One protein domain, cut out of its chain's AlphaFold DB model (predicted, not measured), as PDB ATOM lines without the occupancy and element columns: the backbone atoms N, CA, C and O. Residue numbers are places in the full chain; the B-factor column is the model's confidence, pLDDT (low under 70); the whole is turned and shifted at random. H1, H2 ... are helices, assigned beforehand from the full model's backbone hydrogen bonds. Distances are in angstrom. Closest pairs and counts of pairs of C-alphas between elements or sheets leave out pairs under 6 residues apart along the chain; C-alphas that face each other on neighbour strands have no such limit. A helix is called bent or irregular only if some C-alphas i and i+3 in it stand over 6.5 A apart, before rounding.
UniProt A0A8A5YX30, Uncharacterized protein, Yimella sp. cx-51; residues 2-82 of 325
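AT A GLANCE: This is residues 2 to 82 of the 325 residues of an uncharacterized protein of Yimella sp. cx-51 (UniProt A0A8A5YX30). One long helix, H5, runs nearly the length of the domain, and four shorter helices, H1 to H4, gather along one side of it. H1 packs on the later part of H5, H2 packs on H4, and H4 makes a V with the beginning of H5. The printed part has 81 residues with five named helices, H1 to H5 in chain order, and no named strand; its class is all helix. It is compact, with a radius of gyration of the C-alphas of 12.6 A, and elongated, spanning 41 by 24 by 17 A.

HOW THE PARTS SIT: H1, residues 2 to 8, touches H3, residues 25 to 31, about perpendicular at 77 degrees; their closest C-alphas, Thr 4 and Thr 27, are 4.7 A apart. H1 also touches residues 71 to 75 of H5, residues 55 to 79, at a steep tilt of 42 degrees, opposite ways, closest at the C-alphas of Phe 5 and Ala 75, 5.4 A. H2, residues 17 to 21, touches H4, residues 37 to 48, closest at the C-alphas of Arg 21 and Arg 41, 5.7 A. H2 and H5 are near each other. H3 is the hub; it only just touches H5, with 3 pairs of C-alphas within 8 A, closest at Ile 31 and Ala 71, 6.3 A. It also only just touches H4, with 3 pairs, closest at Ala 29 and Leu 37, 6.7 A. H4 and H5 are close but not clearly touching. H1 and H4 are apart. Every O i to N i+4 pair is within hydrogen-bond range in H2, H3 and H4, against 18 of 21 in H5 and 1 of 3 in H1, where 2 of 4 O i to N i+3 pairs are.

IN THESE COORDINATES: H1 begins at C-alpha 2, (156.330, 135.179, 230.491), and is only just irregular: C-alphas 4 and 7 are 6.7 A apart. H4 is 16.6 A long. H5, 35.3 A long with a kink of 38 degrees near residue 63, ends at C-alpha 79, (151.490, 132.548, 237.351).

THE WHOLE: The C-alphas farthest apart, Pro 55 and Thr 82, are 40.8 A apart. The printed part has no cut and no long link. Its mean pLDDT is 77.0, under 70 at residues 2 to 6, 33 to 35 and 75 to 82.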
ATOM      1  N   ILE A   2     156.102 136.216 229.463       50.66
ATOM      2  CA  ILE A   2     156.330 135.179 230.491       50.66
ATOM      3  C   ILE A   2     157.773 135.268 231.025       50.66
ATOM      4  O   ILE A   2     157.991 135.315 232.235       50.66
ATOM      5  N   ASP A   3     158.735 135.459 230.123       59.59
ATOM      6  CA  ASP A   3     160.156 135.588 230.462       59.59
ATOM      7  C   ASP A   3     160.527 136.817 231.269       59.59
ATOM      8  O   ASP A   3     161.430 136.756 232.094       59.59
ATOM      9  N   THR A   4     159.788 137.913 231.120       63.12
ATOM     10  CA  THR A   4     160.056 139.118 231.901       63.12
ATOM     11  C   THR A   4     159.508 139.011 233.321       63.12
ATOM     12  O   THR A   4     160.071 139.619 234.228       63.12
ATOM     13  N   PHE A   5     158.472 138.201 233.556       66.38
ATOM     14  CA  PHE A   5     157.912 137.975 234.892       66.38
ATOM     15  C   PHE A   5     158.531 136.773 235.625       66.38
ATOM     16  O   PHE A   5     158.460 136.720 236.852       66.38
ATOM     17  N   ARG A   6     159.143 135.808 234.919       69.62
ATOM     18  CA  ARG A   6     159.738 134.598 235.529       69.62
ATOM     19  C   ARG A   6     160.807 134.920 236.586       69.62
ATOM     20  O   ARG A   6     160.718 134.355 237.676       69.62
ATOM     21  N   PRO A   7     161.746 135.857 236.348       81.06
ATOM     22  CA  PRO A   7     162.771 136.230 237.321       81.06
ATOM     23  C   PRO A   7     162.215 136.872 238.598       81.06
ATOM     24  O   PRO A   7     162.922 136.950 239.596       81.06
ATOM     25  N   LEU A   8     160.953 137.326 238.589       79.12
ATOM     26  CA  LEU A   8     160.294 137.884 239.774       79.12
ATOM     27  C   LEU A   8     159.789 136.807 240.742       79.12
ATOM     28  O   LEU A   8     159.424 137.123 241.876       79.12
ATOM     29  N   ARG A   9     159.767 135.535 240.320       73.12
ATOM     30  CA  ARG A   9     159.405 134.419 241.194       73.12
ATOM     31  C   ARG A   9     160.555 134.125 242.150       73.12
ATOM     32  O   ARG A   9     161.665 133.832 241.723       73.12
ATOM     33  N   GLY A  10     160.259 134.146 243.447       73.81
ATOM     34  CA  GLY A  10     161.233 133.822 244.489       73.81
ATOM     35  C   GLY A  10     162.047 135.008 245.003       73.81
ATOM     36  O   GLY A  10     162.948 134.778 245.799       73.81
ATOM     37  N   ILE A  11     161.715 136.242 244.601       83.94
ATOM     38  CA  ILE A  11     162.265 137.447 245.234       83.94
ATOM     39  C   ILE A  11     161.831 137.484 246.699       83.94
ATOM     40  O   ILE A  11     160.631 137.431 246.992       83.94
ATOM     41  N   ASP A  12     162.796 137.634 247.603       83.56
ATOM     42  CA  ASP A  12     162.508 137.908 249.006       83.56
ATOM     43  C   ASP A  12     162.004 139.352 249.163       83.56
ATOM     44  O   ASP A  12     162.734 140.320 248.961       83.56
ATOM     45  N   LEU A  13     160.728 139.523 249.513       82.44
ATOM     46  CA  LEU A  13     160.132 140.850 249.691       82.44
ATOM     47  C   LEU A  13     160.622 141.569 250.958       82.44
ATOM     48  O   LEU A  13     160.424 142.788 251.069       82.44
ATOM     49  N   ASP A  14     161.245 140.853 251.896       81.19
ATOM     50  CA  ASP A  14     161.801 141.442 253.110       81.19
ATOM     51  C   ASP A  14     163.144 142.143 252.818       81.19
ATOM     52  O   ASP A  14     163.358 143.272 253.292       81.19
ATOM     53  N   ASP A  15     163.974 141.567 251.934       81.56
ATOM     54  CA  ASP A  15     165.231 142.154 251.431       81.56
ATOM     55  C   ASP A  15     165.434 141.966 249.905       81.56
ATOM     56  O   ASP A  15     166.335 141.252 249.463       81.56
ATOM     57  N   PRO A  16     164.642 142.650 249.054       82.00
ATOM     58  CA  PRO A  16     164.587 142.361 247.617       82.00
ATOM     59  C   PRO A  16     165.799 142.873 246.829       82.00
ATOM     60  O   PRO A  16     165.864 142.708 245.614       82.00
ATOM     61  N   TRP A  17     166.739 143.575 247.462       83.56
ATOM     62  CA  TRP A  17     167.722 144.396 246.750       83.56
ATOM     63  C   TRP A  17     168.760 143.574 245.987       83.56
ATOM     64  O   TRP A  17     169.126 143.951 244.871       83.56
ATOM     65  N   ALA A  18     169.212 142.462 246.569       81.62
ATOM     66  CA  ALA A  18     170.147 141.547 245.920       81.62
ATOM     67  C   ALA A  18     169.483 140.849 244.723       81.62
ATOM     68  O   ALA A  18     170.036 140.852 243.619       81.62
ATOM     69  N   ASP A  19     168.262 140.354 244.924       83.81
ATOM     70  CA  ASP A  19     167.496 139.635 243.907       83.81
ATOM     71  C   ASP A  19     167.113 140.556 242.745       83.81
ATOM     72  O   ASP A  19     167.384 140.253 241.584       83.81
ATOM     73  N   VAL A  20     166.576 141.744 243.048       83.19
ATOM     74  CA  VAL A  20     166.152 142.729 242.041       83.19
ATOM     75  C   VAL A  20     167.339 143.233 241.224       83.19
ATOM     76  O   VAL A  20     167.233 143.424 240.014       83.19
ATOM     77  N   ARG A  21     168.512 143.405 241.844       83.25
ATOM     78  CA  ARG A  21     169.735 143.796 241.130       83.25
ATOM     79  C   ARG A  21     170.186 142.740 240.119       83.25
ATOM     80  O   ARG A  21     170.814 143.118 239.127       83.25
ATOM     81  N   GLY A  22     169.902 141.464 240.372       82.44
ATOM     82  CA  GLY A  22     170.229 140.337 239.498       82.44
ATOM     83  C   GLY A  22     169.273 140.148 238.319       82.44
ATOM     84  O   GLY A  22     169.579 139.358 237.429       82.44
ATOM     85  N   LEU A  23     168.153 140.876 238.276       84.81
ATOM     86  CA  LEU A  23     167.134 140.687 237.246       84.81
ATOM     87  C   LEU A  23     167.632 141.079 235.841       84.81
ATOM     88  O   LEU A  23     168.490 141.968 235.708       84.81
ATOM     89  N   PRO A  24     167.081 140.453 234.784       84.50
ATOM     90  CA  PRO A  24     167.288 140.874 233.403       84.50
ATOM     91  C   PRO A  24     166.852 142.322 233.162       84.50
ATOM     92  O   PRO A  24     165.975 142.857 233.846       84.50
ATOM     93  N   ASP A  25     167.462 142.955 232.162       81.31
ATOM     94  CA  ASP A  25     167.196 144.356 231.824       81.31
ATOM     95  C   ASP A  25     165.741 144.582 231.389       81.31
ATOM     96  O   ASP A  25     165.144 145.582 231.784       81.31
ATOM     97  N   GLU A  26     165.133 143.626 230.683       72.94
ATOM     98  CA  GLU A  26     163.721 143.687 230.278       72.94
ATOM     99  C   GLU A  26     162.769 143.671 231.486       72.94
ATOM    100  O   GLU A  26     161.804 144.436 231.546       72.94
ATOM    101  N   THR A  27     163.056 142.834 232.488       77.81
ATOM    102  CA  THR A  27     162.286 142.775 233.737       77.81
ATOM    103  C   THR A  27     162.402 144.089 234.506       77.81
ATOM    104  O   THR A  27     161.401 144.621 234.979       77.81
ATOM    105  N   LEU A  28     163.610 144.653 234.602       78.81
ATOM    106  CA  LEU A  28     163.835 145.933 235.278       78.81
ATOM    107  C   LEU A  28     163.160 147.102 234.553       78.81
ATOM    108  O   LEU A  28     162.555 147.952 235.208       78.81
ATOM    109  N   ALA A  29     163.228 147.133 233.221       78.81
ATOM    110  CA  ALA A  29     162.589 148.163 232.406       78.81
ATOM    111  C   ALA A  29     161.070 148.174 232.600       78.81
ATOM    112  O   ALA A  29     160.459 149.239 232.630       78.81
ATOM    113  N   ARG A  30     160.469 146.998 232.799       72.19
ATOM    114  CA  ARG A  30     159.031 146.859 233.029       72.19
ATOM    115  C   ARG A  30     158.585 147.357 234.405       72.19
ATOM    116  O   ARG A  30     157.513 147.940 234.509       72.19
ATOM    117  N   ILE A  31     159.385 147.145 235.452       75.56
ATOM    118  CA  ILE A  31     159.037 147.584 236.817       75.56
ATOM    119  C   ILE A  31     159.207 149.100 236.969       75.56
ATOM    120  O   ILE A  31     158.372 149.753 237.589       75.56
ATOM    121  N   PHE A  32     160.289 149.655 236.416       76.06
ATOM    122  CA  PHE A  32     160.748 151.023 236.694       76.06
ATOM    123  C   PHE A  32     160.663 151.951 235.476       76.06
ATOM    124  O   PHE A  32     161.464 152.878 235.367       76.06
ATOM    125  N   GLY A  33     159.753 151.668 234.537       68.69
ATOM    126  CA  GLY A  33     159.658 152.297 233.213       68.69
ATOM    127  C   GLY A  33     160.111 153.762 233.128       68.69
ATOM    128  O   GLY A  33     159.749 154.601 233.947       68.69
ATOM    129  N   GLY A  34     160.913 154.079 232.106       63.88
ATOM    130  CA  GLY A  34     161.400 155.440 231.843       63.88
ATOM    131  C   GLY A  34     162.653 155.864 232.621       63.88
ATOM    132  O   GLY A  34     163.263 156.875 232.270       63.88
ATOM    133  N   GLU A  35     163.104 155.101 233.622       68.06
ATOM    134  CA  GLU A  35     164.397 155.335 234.273       68.06
ATOM    135  C   GLU A  35     165.557 154.609 233.573       68.06
ATOM    136  O   GLU A  35     165.429 153.510 233.036       68.06
ATOM    137  N   SER A  36     166.752 155.206 233.615       78.56
ATOM    138  CA  SER A  36     167.955 154.529 233.125       78.56
ATOM    139  C   SER A  36     168.255 153.297 233.986       78.56
ATOM    140  O   SER A  36     168.594 153.437 235.162       78.56
ATOM    141  N   LEU A  37     168.243 152.101 233.390       80.31
ATOM    142  CA  LEU A  37     168.544 150.827 234.069       80.31
ATOM    143  C   LEU A  37     169.877 150.848 234.832       80.31
ATOM    144  O   LEU A  37     170.011 150.291 235.922       80.31
ATOM    145  N   LYS A  38     170.872 151.564 234.299       81.81
ATOM    146  CA  LYS A  38     172.172 151.762 234.954       81.81
ATOM    147  C   LYS A  38     172.056 152.586 236.241       81.81
ATOM    148  O   LYS A  38     172.789 152.330 237.196       81.81
ATOM    149  N   SER A  39     171.154 153.568 236.269       80.56
ATOM    150  CA  SER A  39     170.825 154.349 237.466       80.56
ATOM    151  C   SER A  39     170.116 153.475 238.496       80.56
ATOM    152  O   SER A  39     170.554 153.419 239.642       80.56
ATOM    153  N   VAL A  40     169.112 152.711 238.059       80.25
ATOM    154  CA  VAL A  40     168.343 151.777 238.894       80.25
ATOM    155  C   VAL A  40     169.263 150.753 239.576       80.25
ATOM    156  O   VAL A  40     169.309 150.675 240.805       80.25
ATOM    157  N   ARG A  41     170.120 150.056 238.813       83.81
ATOM    158  CA  ARG A  41     171.096 149.093 239.365       83.81
ATOM    159  C   ARG A  41     172.081 149.743 240.344       83.81
ATOM    160  O   ARG A  41     172.447 149.141 241.353       83.81
ATOM    161  N   LYS A  42     172.515 150.981 240.073       84.44
ATOM    162  CA  LYS A  42     173.413 151.736 240.961       84.44
ATOM    163  C   LYS A  42     172.717 152.159 242.255       84.44
ATOM    164  O   LYS A  42     173.364 152.183 243.301       84.44
ATOM    165  N   SER A  43     171.431 152.488 242.193       81.00
ATOM    166  CA  SER A  43     170.611 152.790 243.365       81.00
ATOM    167  C   SER A  43     170.460 151.557 244.254       81.00
ATOM    168  O   SER A  43     170.737 151.657 245.445       81.00
ATOM    169  N   PHE A  44     170.175 150.380 243.689       84.19
ATOM    170  CA  PHE A  44     170.118 149.137 244.470       84.19
ATOM    171  C   PHE A  44     171.460 148.759 245.097       84.19
ATOM    172  O   PHE A  44     171.511 148.496 246.294       84.19
ATOM    173  N   ALA A  45     172.563 148.853 244.348       84.00
ATOM    174  CA  ALA A  45     173.900 148.599 244.893       84.00
ATOM    175  C   ALA A  45     174.268 149.547 246.053       84.00
ATOM    176  O   ALA A  45     175.034 149.178 246.939       84.00
ATOM    177  N   ARG A  46     173.738 150.778 246.059       83.12
ATOM    178  CA  ARG A  46     173.914 151.722 247.173       83.12
ATOM    179  C   ARG A  46     173.047 151.362 248.374       83.12
ATOM    180  O   ARG A  46     173.519 151.510 249.492       83.12
ATOM    181  N   LEU A  47     171.813 150.909 248.157       81.81
ATOM    182  CA  LEU A  47     170.904 150.503 249.235       81.81
ATOM    183  C   LEU A  47     171.392 149.246 249.956       81.81
ATOM    184  O   LEU A  47     171.323 149.189 251.179       81.81
ATOM    185  N   GLU A  48     171.967 148.305 249.209       81.94
ATOM    186  CA  GLU A  48     172.602 147.089 249.728       81.94
ATOM    187  C   GLU A  48     173.757 147.402 250.703       81.94
ATOM    188  O   GLU A  48     173.938 146.721 251.707       81.94
ATOM    189  N   GLN A  49     174.514 148.475 250.447       85.56
ATOM    190  CA  GLN A  49     175.659 148.884 251.271       85.56
ATOM    191  C   GLN A  49     175.274 149.655 252.543       85.56
ATOM    192  O   GLN A  49     176.131 149.878 253.401       85.56
ATOM    193  N   LEU A  50     174.021 150.103 252.671       84.12
ATOM    194  CA  LEU A  50     173.571 150.875 253.829       84.12
ATOM    195  C   LEU A  50     173.062 149.947 254.947       84.12
ATOM    196  O   LEU A  50     172.336 148.993 254.661       84.12
ATOM    197  N   PRO A  51     173.361 150.231 256.230       84.75
ATOM    198  CA  PRO A  51     172.789 149.486 257.353       84.75
ATOM    199  C   PRO A  51     171.253 149.519 257.343       84.75
ATOM    200  O   PRO A  51     170.665 150.544 256.996       84.75
ATOM    201  N   MET A  52     170.592 148.445 257.793       76.19
ATOM    202  CA  MET A  52     169.116 148.351 257.836       76.19
ATOM    203  C   MET A  52     168.429 149.515 258.576       76.19
ATOM    204  O   MET A  52     167.303 149.870 258.246       76.19
ATOM    205  N   HIS A  53     169.100 150.123 259.558       81.06
ATOM    206  CA  HIS A  53     168.562 151.233 260.352       81.06
ATOM    207  C   HIS A  53     168.970 152.625 259.842       81.06
ATOM    208  O   HIS A  53     168.737 153.617 260.533       81.06
ATOM    209  N   ASP A  54     169.596 152.729 258.665       84.31
ATOM    210  CA  ASP A  54     169.939 154.028 258.087       84.31
ATOM    211  C   ASP A  54     168.662 154.746 257.593       84.31
ATOM    212  O   ASP A  54     167.946 154.203 256.745       84.31
ATOM    213  N   PRO A  55     168.379 155.985 258.045       81.62
ATOM    214  CA  PRO A  55     167.211 156.750 257.604       81.62
ATOM    215  C   PRO A  55     167.132 156.929 256.081       81.62
ATOM    216  O   PRO A  55     166.042 157.002 255.510       81.62
ATOM    217  N   ARG A  56     168.285 156.990 255.405       79.88
ATOM    218  CA  ARG A  56     168.381 157.110 253.945       79.88
ATOM    219  C   ARG A  56     167.972 155.819 253.255       79.88
ATOM    220  O   ARG A  56     167.317 155.886 252.217       79.88
ATOM    221  N   ARG A  57     168.321 154.666 253.840       81.75
ATOM    222  CA  ARG A  57     167.843 153.361 253.374       81.75
ATOM    223  C   ARG A  57     166.330 153.313 253.537       81.75
ATOM    224  O   ARG A  57     165.640 153.208 252.533       81.75
ATOM    225  N   SER A  58     165.807 153.541 254.742       81.50
ATOM    226  CA  SER A  58     164.362 153.488 255.012       81.50
ATOM    227  C   SER A  58     163.529 154.395 254.095       81.50
ATOM    228  O   SER A  58     162.486 153.973 253.599       81.50
ATOM    229  N   SER A  59     163.994 155.619 253.815       81.31
ATOM    230  CA  SER A  59     163.295 156.539 252.907       81.31
ATOM    231  C   SER A  59     163.263 156.049 251.456       81.31
ATOM    232  O   SER A  59     162.270 156.268 250.767       81.31
ATOM    233  N   ALA A  60     164.335 155.421 250.973       78.38
ATOM    234  CA  ALA A  60     164.390 154.875 249.620       78.38
ATOM    235  C   ALA A  60     163.611 153.555 249.506       78.38
ATOM    236  O   ALA A  60     162.896 153.344 248.524       78.38
ATOM    237  N   GLU A  61     163.675 152.702 250.534       82.81
ATOM    238  CA  GLU A  61     162.876 151.475 250.603       82.81
ATOM    239  C   GLU A  61     161.374 151.788 250.556       82.81
ATOM    240  O   GLU A  61     160.633 151.094 249.864       82.81
ATOM    241  N   ALA A  62     160.929 152.862 251.219       82.31
ATOM    242  CA  ALA A  62     159.529 153.288 251.217       82.31
ATOM    243  C   ALA A  62     158.990 153.626 249.814       82.31
ATOM    244  O   ALA A  62     157.797 153.464 249.567       82.31
ATOM    245  N   HIS A  63     159.852 154.072 248.896       78.44
ATOM    246  CA  HIS A  63     159.462 154.387 247.522       78.44
ATOM    247  C   HIS A  63     159.540 153.168 246.589       78.44
ATOM    248  O   HIS A  63     158.673 152.989 245.735       78.44
ATOM    249  N   LEU A  64     160.552 152.314 246.770       81.19
ATOM    250  CA  LEU A  64     160.876 151.226 245.839       81.19
ATOM    251  C   LEU A  64     160.205 149.889 246.198       81.19
ATOM    252  O   LEU A  64     159.755 149.179 245.299       81.19
ATOM    253  N   LYS A  65     160.075 149.547 247.493       83.81
ATOM    254  CA  LYS A  65     159.432 148.287 247.928       83.81
ATOM    255  C   LYS A  65     157.991 148.144 247.418       83.81
ATOM    256  O   LYS A  65     157.652 147.042 246.992       83.81
ATOM    257  N   PRO A  66     157.138 149.191 247.408       84.44
ATOM    258  CA  PRO A  66     155.784 149.071 246.866       84.44
ATOM    259  C   PRO A  66     155.748 148.710 245.377       84.44
ATOM    260  O   PRO A  66     154.912 147.905 244.981       84.44
ATOM    261  N   GLN A  67     156.663 149.255 244.566       81.69
ATOM    262  CA  GLN A  67     156.732 148.973 243.127       81.69
ATOM    263  C   GLN A  67     157.165 147.525 242.868       81.69
ATOM    264  O   GLN A  67     156.521 146.811 242.105       81.69
ATOM    265  N   ILE A  68     158.198 147.058 243.581       82.50
ATOM    266  CA  ILE A  68     158.664 145.664 243.509       82.50
ATOM    267  C   ILE A  68     157.561 144.710 243.972       82.50
ATOM    268  O   ILE A  68     157.281 143.722 243.301       82.50
ATOM    269  N   ARG A  69     156.888 145.021 245.087       84.75
ATOM    270  CA  ARG A  69     155.776 144.210 245.593       84.75
ATOM    271  C   ARG A  69     154.632 144.137 244.586       84.75
ATOM    272  O   ARG A  69     154.137 143.046 244.342       84.75
ATOM    273  N   ALA A  70     154.242 145.259 243.983       78.44
ATOM    274  CA  ALA A  70     153.206 145.278 242.957       78.44
ATOM    275  C   ALA A  70     153.590 144.409 241.748       78.44
ATOM    276  O   ALA A  70     152.773 143.609 241.301       78.44
ATOM    277  N   ALA A  71     154.840 144.493 241.283       75.25
ATOM    278  CA  ALA A  71     155.340 143.674 240.182       75.25
ATOM    279  C   ALA A  71     155.393 142.174 240.526       75.25
ATOM    280  O   ALA A  71     155.007 141.343 239.708       75.25
ATOM    281  N   VAL A  72     155.814 141.813 241.745       79.88
ATOM    282  CA  VAL A  72     155.810 140.422 242.233       79.88
ATOM    283  C   VAL A  72     154.382 139.902 242.400       79.88
ATOM    284  O   VAL A  72     154.096 138.763 242.043       79.88
ATOM    285  N   GLU A  73     153.450 140.715 242.898       77.88
ATOM    286  CA  GLU A  73     152.035 140.345 242.991       77.88
ATOM    287  C   GLU A  73     151.379 140.190 241.616       77.88
ATOM    288  O   GLU A  73     150.546 139.304 241.436       77.88
ATOM    289  N   GLU A  74     151.724 141.038 240.648       70.44
ATOM    290  CA  GLU A  74     151.275 140.921 239.261       70.44
ATOM    291  C   GLU A  74     151.833 139.652 238.613       70.44
ATOM    292  O   GLU A  74     151.058 138.875 238.051       70.44
ATOM    293  N   ALA A  75     153.133 139.385 238.787       67.00
ATOM    294  CA  ALA A  75     153.765 138.139 238.371       67.00
ATOM    295  C   ALA A  75     153.037 136.943 238.995       67.00
ATOM    296  O   ALA A  75     152.539 136.078 238.283       67.00
ATOM    297  N   ASN A  76     152.874 136.915 240.319       68.25
ATOM    298  CA  ASN A  76     152.201 135.817 241.009       68.25
ATOM    299  C   ASN A  76     150.746 135.660 240.557       68.25
ATOM    300  O   ASN A  76     150.307 134.540 240.345       68.25
ATOM    301  N   LYS A  77     149.999 136.744 240.309       64.62
ATOM    302  CA  LYS A  77     148.640 136.662 239.736       64.62
ATOM    303  C   LYS A  77     148.636 136.103 238.314       64.62
ATOM    304  O   LYS A  77     147.668 135.431 237.952       64.62
ATOM    305  N   PHE A  78     149.659 136.405 237.519       58.47
ATOM    306  CA  PHE A  78     149.846 135.860 236.178       58.47
ATOM    307  C   PHE A  78     150.170 134.358 236.238       58.47
ATOM    308  O   PHE A  78     149.560 133.592 235.495       58.47
ATOM    309  N   TYR A  79     151.032 133.934 237.169       58.09
ATOM    310  CA  TYR A  79     151.490 132.548 237.351       58.09
ATOM    311  C   TYR A  79     150.500 131.633 238.104       58.09
ATOM    312  O   TYR A  79     150.362 130.475 237.726       58.09
ATOM    313  N   ASP A  80     149.778 132.118 239.121       54.84
ATOM    314  CA  ASP A  80     148.819 131.321 239.918       54.84
ATOM    315  C   ASP A  80     147.537 130.975 239.146       54.84
ATOM    316  O   ASP A  80     146.764 130.106 239.554       54.84
ATOM    317  N   LYS A  81     147.253 131.682 238.049       51.66
ATOM    318  CA  LYS A  81     145.992 131.545 237.302       51.66
ATOM    319  C   LYS A  81     146.105 130.674 236.047       51.66
ATOM    320  O   LYS A  81     145.124 130.587 235.308       51.66
ATOM    321  N   THR A  82     147.255 130.057 235.777       51.50
ATOM    322  CA  THR A  82     147.608 129.504 234.456       51.50
ATOM    323  C   THR A  82     148.453 128.222 234.554       51.50
ATOM    324  O   THR A  82     149.103 127.984 235.565       51.50
TER     325      THR A  82